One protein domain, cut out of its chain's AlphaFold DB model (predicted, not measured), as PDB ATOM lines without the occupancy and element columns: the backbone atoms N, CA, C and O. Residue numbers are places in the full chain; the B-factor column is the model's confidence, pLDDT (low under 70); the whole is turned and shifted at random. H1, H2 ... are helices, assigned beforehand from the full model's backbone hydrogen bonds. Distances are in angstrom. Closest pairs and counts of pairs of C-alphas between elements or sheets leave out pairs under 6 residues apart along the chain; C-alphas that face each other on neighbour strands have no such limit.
ATOM      1  N   TYR A 175     -26.803  14.761  39.283       91.31
ATOM      2  CA  TYR A 175     -27.869  14.503  38.318       91.31
ATOM      3  C   TYR A 175     -29.304  14.650  38.869       91.31
ATOM      4  O   TYR A 175     -30.247  14.619  38.081       91.31
ATOM      5  N   TYR A 176     -29.501  14.841  40.181       87.25
ATOM      6  CA  TYR A 176     -30.801  15.215  40.766       87.25
ATOM      7  C   TYR A 176     -31.090  16.721  40.690       87.25
ATOM      8  O   TYR A 176     -32.245  17.138  40.837       87.25
ATOM      9  N   ASN A 177     -30.071  17.552  40.463       89.19
ATOM     10  CA  ASN A 177     -30.250  18.994  40.330       89.19
ATOM     11  C   ASN A 177     -30.727  19.364  38.914       89.19
ATOM     12  O   ASN A 177     -30.349  18.707  37.939       89.19
ATOM     13  N   PRO A 178     -31.534  20.432  38.748       93.50
ATOM     14  CA  PRO A 178     -31.912  20.912  37.424       93.50
ATOM     15  C   PRO A 178     -30.678  21.195  36.558       93.50
ATOM     16  O   PRO A 178     -29.801  21.958  36.946       93.50
ATOM     17  N   TRP A 179     -30.629  20.663  35.333       93.44
ATOM     18  CA  TRP A 179     -29.457  20.815  34.451       93.44
ATOM     19  C   TRP A 179     -29.013  22.275  34.262       93.44
ATOM     20  O   TRP A 179     -27.825  22.580  34.156       93.44
ATOM     21  N   LYS A 180     -29.981  23.201  34.262       93.50
ATOM     22  CA  LYS A 180     -29.756  24.645  34.111       93.50
ATOM     23  C   LYS A 180     -29.070  25.293  35.320       93.50
ATOM     24  O   LYS A 180     -28.416  26.309  35.120       93.50
ATOM     25  N   SER A 181     -29.205  24.735  36.527       93.19
ATOM     26  CA  SER A 181     -28.581  25.276  37.744       93.19
ATOM     27  C   SER A 181     -27.155  24.778  37.968       93.19
ATOM     28  O   SER A 181     -26.437  25.372  38.758       93.19
ATOM     29  N   LEU A 182     -26.749  23.711  37.277       93.50
ATOM     30  CA  LEU A 182     -25.394  23.169  37.354       93.50
ATOM     31  C   LEU A 182     -24.413  24.001  36.519       93.50
ATOM     32  O   LEU A 182     -24.723  24.377  35.378       93.50
ATOM     33  N   ALA A 183     -23.216  24.230  37.053       97.50
ATOM     34  CA  ALA A 183     -22.084  24.778  36.316       97.50
ATOM     35  C   ALA A 183     -21.629  23.812  35.197       97.50
ATOM     36  O   ALA A 183     -21.885  22.607  35.274       97.50
ATOM     37  N   PRO A 184     -20.928  24.283  34.143       97.81
ATOM     38  CA  PRO A 184     -20.470  23.415  33.053       97.81
ATOM     39  C   PRO A 184     -19.651  22.202  33.521       97.81
ATOM     40  O   PRO A 184     -19.846  21.098  33.017       97.81
ATOM     41  N   THR A 185     -18.790  22.385  34.522       97.62
ATOM     42  CA  THR A 185     -18.001  21.309  35.139       97.62
ATOM     43  C   THR A 185     -18.884  20.312  35.892       97.62
ATOM     44  O   THR A 185     -18.725  19.105  35.734       97.62
ATOM     45  N   GLU A 186     -19.867  20.783  36.658       96.00
ATOM     46  CA  GLU A 186     -20.817  19.926  37.379       96.00
ATOM     47  C   GLU A 186     -21.705  19.119  36.428       96.00
ATOM     48  O   GLU A 186     -21.987  17.953  36.694       96.00
ATOM     49  N   ARG A 187     -22.094  19.690  35.280       97.56
ATOM     50  CA  ARG A 187     -22.826  18.966  34.225       97.56
ATOM     51  C   ARG A 187     -22.012  17.811  33.654       97.56
ATOM     52  O   ARG A 187     -22.571  16.747  33.410       97.56
ATOM     53  N   GLN A 188     -20.705  17.994  33.453       96.12
ATOM     54  CA  GLN A 188     -19.825  16.914  32.995       96.12
ATOM     55  C   GLN A 188     -19.750  15.784  34.026       96.12
ATOM     56  O   GLN A 188     -19.836  14.611  33.660       96.12
ATOM     57  N   TRP A 189     -19.650  16.126  35.313       96.12
ATOM     58  CA  TRP A 189     -19.683  15.143  36.397       96.12
ATOM     59  C   TRP A 189     -21.026  14.414  36.476       96.12
ATOM     60  O   TRP A 189     -21.040  13.185  36.464       96.12
ATOM     61  N   ALA A 190     -22.144  15.144  36.450       93.75
ATOM     62  CA  ALA A 190     -23.485  14.565  36.426       93.75
ATOM     63  C   ALA A 190     -23.686  13.631  35.219       93.75
ATOM     64  O   ALA A 190     -24.241  12.542  35.362       93.75
ATOM     65  N   LEU A 191     -23.191  14.013  34.034       94.62
ATOM     66  CA  LEU A 191     -23.249  13.174  32.834       94.62
ATOM     67  C   LEU A 191     -22.434  11.890  33.000       94.62
ATOM     68  O   LEU A 191     -22.903  10.813  32.644       94.62
ATOM     69  N   LYS A 192     -21.222  11.997  33.552       95.69
ATOM     70  CA  LYS A 192     -20.342  10.852  33.803       95.69
ATOM     71  C   LYS A 192     -20.967   9.875  34.803       95.69
ATOM     72  O   LYS A 192     -20.898   8.666  34.584       95.69
ATOM     73  N   GLU A 193     -21.608  10.379  35.858       92.62
ATOM     74  CA  GLU A 193     -22.365   9.563  36.816       92.62
ATOM     75  C   GLU A 193     -23.549   8.856  36.144       92.62
ATOM     76  O   GLU A 193     -23.680   7.638  36.267       92.62
ATOM     77  N   LEU A 194     -24.357   9.578  35.358       92.94
ATOM     78  CA  LEU A 194     -25.480   8.998  34.608       92.94
ATOM     79  C   LEU A 194     -25.028   7.931  33.602       92.94
ATOM     80  O   LEU A 194     -25.659   6.882  33.483       92.94
ATOM     81  N   GLN A 195     -23.913   8.155  32.904       93.19
ATOM     82  CA  GLN A 195     -23.316   7.159  32.013       93.19
ATOM     83  C   GLN A 195     -22.827   5.930  32.787       93.19
ATOM     84  O   GLN A 195     -22.980   4.806  32.309       93.19
ATOM     85  N   GLY A 196     -22.263   6.122  33.983       92.56
ATOM     86  CA  GLY A 196     -21.894   5.031  34.883       92.56
ATOM     87  C   GLY A 196     -23.102   4.185  35.285       92.56
ATOM     88  O   GLY A 196     -23.057   2.961  35.161       92.56
ATOM     89  N   LEU A 197     -24.204   4.833  35.672       88.56
ATOM     90  CA  LEU A 197     -25.467   4.166  36.001       88.56
ATOM     91  C   LEU A 197     -26.047   3.411  34.800       88.56
ATOM     92  O   LEU A 197     -26.445   2.256  34.937       88.56
ATOM     93  N   SER A 198     -26.031   4.019  33.612       87.88
ATOM     94  CA  SER A 198     -26.488   3.378  32.374       87.88
ATOM     95  C   SER A 198     -25.654   2.141  32.023       87.88
ATOM     96  O   SER A 198     -26.213   1.094  31.702       87.88
ATOM     97  N   LYS A 199     -24.322   2.213  32.156       92.31
ATOM     98  CA  LYS A 199     -23.426   1.064  31.944       92.31
ATOM     99  C   LYS A 199     -23.673  -0.048  32.961       92.31
ATOM    100  O   LYS A 199     -23.752  -1.208  32.569       92.31
ATOM    101  N   ALA A 200     -23.835   0.294  34.240       86.75
ATOM    102  CA  ALA A 200     -24.173  -0.677  35.279       86.75
ATOM    103  C   ALA A 200     -25.517  -1.361  34.985       86.75
ATOM    104  O   ALA A 200     -25.638  -2.576  35.111       86.75
ATOM    105  N   GLN A 201     -26.503  -0.603  34.500       85.38
ATOM    106  CA  GLN A 201     -27.794  -1.147  34.090       85.38
ATOM    107  C   GLN A 201     -27.698  -2.020  32.828       85.38
ATOM    108  O   GLN A 201     -28.421  -3.007  32.713       85.38
ATOM    109  N   ALA A 202     -26.810  -1.692  31.887       84.50
ATOM    110  CA  ALA A 202     -26.574  -2.486  30.681       84.50
ATOM    111  C   ALA A 202     -25.889  -3.831  30.976       84.50
ATOM    112  O   ALA A 202     -26.115  -4.800  30.255       84.50
ATOM    113  N   GLN A 203     -25.089  -3.901  32.046       90.44
ATOM    114  CA  GLN A 203     -24.462  -5.142  32.511       90.44
ATOM    115  C   GLN A 203     -25.441  -6.093  33.210       90.44
ATOM    116  O   GLN A 203     -25.114  -7.264  33.384       90.44
ATOM    117  N   LEU A 204     -26.647  -5.632  33.564       86.81
ATOM    118  CA  LEU A 204     -27.690  -6.509  34.088       86.81
ATOM    119  C   LEU A 204     -28.139  -7.494  33.004       86.81
ATOM    120  O   LEU A 204     -28.537  -7.120  31.887       86.81
ATOM    121  N   THR A 205     -28.140  -8.773  33.362       90.50
ATOM    122  CA  THR A 205     -28.688  -9.846  32.533       90.50
ATOM    123  C   THR A 205     -30.147  -9.539  32.160       90.50
ATOM    124  O   THR A 205     -30.850  -8.848  32.907       90.50
ATOM    125  N   PRO A 206     -30.659 -10.030  31.013       87.19
ATOM    126  CA  PRO A 206     -32.065  -9.836  30.645       87.19
ATOM    127  C   PRO A 206     -33.045 -10.227  31.763       87.19
ATOM    128  O   PRO A 206     -34.023  -9.520  31.998       87.19
ATOM    129  N   SER A 207     -32.734 -11.289  32.517       87.62
ATOM    130  CA  SER A 207     -33.502 -11.727  33.687       87.62
ATOM    131  C   SER A 207     -33.493 -10.719  34.837       87.62
ATOM    132  O   SER A 207     -34.538 -10.471  35.437       87.62
ATOM    133  N   GLU A 208     -32.351 -10.100  35.143       86.81
ATOM    134  CA  GLU A 208     -32.259  -9.079  36.195       86.81
ATOM    135  C   GLU A 208     -32.989  -7.799  35.794       86.81
ATOM    136  O   GLU A 208     -33.718  -7.229  36.607       86.81
ATOM    137  N   ARG A 209     -32.870  -7.383  34.525       82.69
ATOM    138  CA  ARG A 209     -33.616  -6.233  33.990       82.69
ATOM    139  C   ARG A 209     -35.121  -6.460  34.065       82.69
ATOM    140  O   ARG A 209     -35.847  -5.577  34.518       82.69
ATOM    141  N   GLN A 210     -35.584  -7.650  33.683       82.75
ATOM    142  CA  GLN A 210     -36.997  -8.004  33.771       82.75
ATOM    143  C   GLN A 210     -37.480  -8.075  35.225       82.75
ATOM    144  O   GLN A 210     -38.549  -7.556  35.535       82.75
ATOM    145  N   SER A 211     -36.685  -8.636  36.140       88.88
ATOM    146  CA  SER A 211     -37.006  -8.666  37.573       88.88
ATOM    147  C   SER A 211     -37.116  -7.259  38.174       88.88
ATOM    148  O   SER A 211     -38.097  -6.951  38.855       88.88
ATOM    149  N   ALA A 212     -36.160  -6.374  37.868       77.38
ATOM    150  CA  ALA A 212     -36.171  -4.982  38.310       77.38
ATOM    151  C   ALA A 212     -37.384  -4.214  37.759       77.38
ATOM    152  O   ALA A 212     -38.050  -3.501  38.506       77.38
ATOM    153  N   PHE A 213     -37.724  -4.416  36.482       81.31
ATOM    154  CA  PHE A 213     -38.907  -3.817  35.862       81.31
ATOM    155  C   PHE A 213     -40.213  -4.310  36.503       81.31
ATOM    156  O   PHE A 213     -41.058  -3.503  36.886       81.31
ATOM    157  N   MET A 214     -40.360  -5.624  36.704       86.94
ATOM    158  CA  MET A 214     -41.536  -6.204  37.367       86.94
ATOM    159  C   MET A 214     -41.650  -5.778  38.833       86.94
ATOM    160  O   MET A 214     -42.752  -5.721  39.377       86.94
ATOM    161  N   LYS A 215     -40.526  -5.503  39.506       84.12
ATOM    162  CA  LYS A 215     -40.523  -4.902  40.843       84.12
ATOM    163  C   LYS A 215     -41.045  -3.464  40.789       84.12
ATOM    164  O   LYS A 215     -41.983  -3.157  41.511       84.12
ATOM    165  N   LEU A 216     -40.527  -2.639  39.880       76.62
ATOM    166  CA  LEU A 216     -40.956  -1.247  39.719       76.62
ATOM    167  C   LEU A 216     -42.454  -1.134  39.384       76.62
ATOM    168  O   LEU A 216     -43.153  -0.318  39.974       76.62
ATOM    169  N   GLN A 217     -42.973  -2.004  38.509       81.12
ATOM    170  CA  GLN A 217     -44.409  -2.064  38.216       81.12
ATOM    171  C   GLN A 217     -45.253  -2.468  39.432       81.12
ATOM    172  O   GLN A 217     -46.341  -1.928  39.631       81.12
ATOM    173  N   ARG A 218     -44.773  -3.412  40.256       82.75
ATOM    174  CA  ARG A 218     -45.455  -3.792  41.504       82.75
ATOM    175  C   ARG A 218     -45.471  -2.644  42.504       82.75
ATOM    176  O   ARG A 218     -46.524  -2.382  43.075       82.75
ATOM    177  N   ASP A 219     -44.348  -1.955  42.669       70.00
ATOM    178  CA  ASP A 219     -44.217  -0.829  43.596       70.00
ATOM    179  C   ASP A 219     -45.119   0.341  43.159       70.00
ATOM    180  O   ASP A 219     -45.846   0.903  43.980       70.00
ATOM    181  N   GLN A 220     -45.172   0.641  41.856       71.38
ATOM    182  CA  GLN A 220     -46.094   1.632  41.294       71.38
ATOM    183  C   GLN A 220     -47.561   1.243  41.522       71.38
ATOM    184  O   GLN A 220     -48.358   2.063  41.971       71.38
ATOM    185  N   LYS A 221     -47.924  -0.018  41.272       83.00
ATOM    186  CA  LYS A 221     -49.293  -0.497  41.492       83.00
ATOM    187  C   LYS A 221     -49.684  -0.445  42.975       83.00
ATOM    188  O   LYS A 221     -50.793  -0.029  43.293       83.00
ATOM    189  N   ALA A 222     -48.783  -0.811  43.887       73.12
ATOM    190  CA  ALA A 222     -49.005  -0.706  45.333       73.12
ATOM    191  C   ALA A 222     -49.167   0.756  45.795       73.12
ATOM    192  O   ALA A 222     -49.964   1.050  46.693       73.12
ATOM    193  N   PHE A 223     -48.452   1.686  45.156       70.06
ATOM    194  CA  PHE A 223     -48.625   3.122  45.370       70.06
ATOM    195  C   PHE A 223     -49.999   3.613  44.887       70.06
ATOM    196  O   PHE A 223     -50.716   4.256  45.653       70.06
ATOM    197  N   GLU A 224     -50.403   3.257  43.663       69.19
ATOM    198  CA  GLU A 224     -51.697   3.634  43.071       69.19
ATOM    199  C   GLU A 224     -52.895   3.061  43.847       69.19
ATOM    200  O   GLU A 224     -53.898   3.750  44.035       69.19
ATOM    201  N   ILE A 225     -52.781   1.832  44.366       80.31
ATOM    202  CA  ILE A 225     -53.805   1.200  45.220       80.31
ATOM    203  C   ILE A 225     -53.859   1.863  46.613       80.31
ATOM    204  O   ILE A 225     -54.834   1.714  47.350       80.31
ATOM    205  N   GLY A 226     -52.848   2.654  46.981       73.50
ATOM    206  CA  GLY A 226     -52.768   3.295  48.289       73.50
ATOM    207  C   GLY A 226     -52.364   2.342  49.416       73.50
ATOM    208  O   GLY A 226     -52.479   2.711  50.583       73.50
ATOM    209  N   GLU A 227     -51.839   1.154  49.103       63.31
ATOM    210  CA  GLU A 227     -51.276   0.233  50.105       63.31
ATOM    211  C   GLU A 227     -50.057   0.859  50.805       63.31
ATOM    212  O   GLU A 227     -49.842   0.670  52.003       63.31
ATOM    213  N   ILE A 228     -49.328   1.735  50.103       54.44
ATOM    214  CA  ILE A 228     -48.197   2.508  50.646       54.44
ATOM    215  C   ILE A 228     -48.663   3.724  51.486       54.44
ATOM    216  O   ILE A 228     -47.849   4.493  51.989       54.44
ATOM    217  N   LYS A 229     -49.969   3.898  51.753       50.00
ATOM    218  CA  LYS A 229     -50.453   4.933  52.693       50.00
ATOM    219  C   LYS A 229     -50.466   4.489  54.162       50.00
ATOM    220  O   LYS A 229     -50.636   5.341  55.032       50.00
ATOM    221  N   GLN A 230     -50.262   3.205  54.484       48.09
ATOM    222  CA  GLN A 230     -50.504   2.706  55.853       48.09
ATOM    223  C   GLN A 230     -49.275   2.486  56.748       48.09
ATOM    224  O   GLN A 230     -49.450   2.346  57.957       48.09
ATOM    225  N   GLN A 231     -48.036   2.553  56.251       43.56
ATOM    226  CA  GLN A 231     -46.864   2.442  57.143       43.56
ATOM    227  C   GLN A 231     -46.457   3.759  57.831       43.56
ATOM    228  O   GLN A 231     -45.578   3.749  58.688       43.56
ATOM    229  N   ILE A 232     -47.113   4.886  57.526       42.09
ATOM    230  CA  ILE A 232     -46.777   6.205  58.104       42.09
ATOM    231  C   ILE A 232     -47.676   6.577  59.304       42.09
ATOM    232  O   ILE A 232     -47.311   7.433  60.106       42.09
TER     233      ILE A 232
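Overview. This is residues 175 to 232 of the 404 residues of an uncharacterized protein of Botryotinia calthae (UniProt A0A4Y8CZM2). What does the model look like? Two long helices, H1 and H2, make a wide, open V, meeting near their ends at a tight link. Residues 175 to 183, before H1, fold back beside its first turns, and residues 225 to 232 trail on from the far end of H2. What is it made of? The printed part has 58 residues, with two named helices, H1 then H2, and no named strand; its class is all helix. How large is its outline? It is extended and flat, with a radius of gyration of the C-alphas of 16.5 A and spans of 42 by 32 by 15 A.

Along the chain. Where is H1? H1 is residues 184 to 202, 26.7 A from first to last C-alpha, and C-alpha 184 is at (-20.470, 23.415, 33.053). Where is H2? H2 is residues 206 to 224, 26.9 A long in the same measure, and C-alpha 224 is at (-51.697, 3.634, 43.071).

Arrangement. How near do H1 and H2 come? They are close but not clearly touching, and their closest C-alphas, those of Gln 201 and Arg 209, are 7.7 A apart. At what angle do they stand? Their lines are about perpendicular at 71 degrees, but only just. What do the backbones show? In H1 and H2 every O i to N i+4 pair is within hydrogen-bond range.

Size, cuts and confidence. How far does it reach? The two C-alphas farthest apart, those of Pro 184 and Gln 230, are 43.0 A apart. Is there a cut or a long link? The printed part has no cut, and the link from H1 to H2, three residues, is tight. Where is confidence low? The mean pLDDT of the printed part is 83.5, and residue 224 and residues 227 to 232 are under 70.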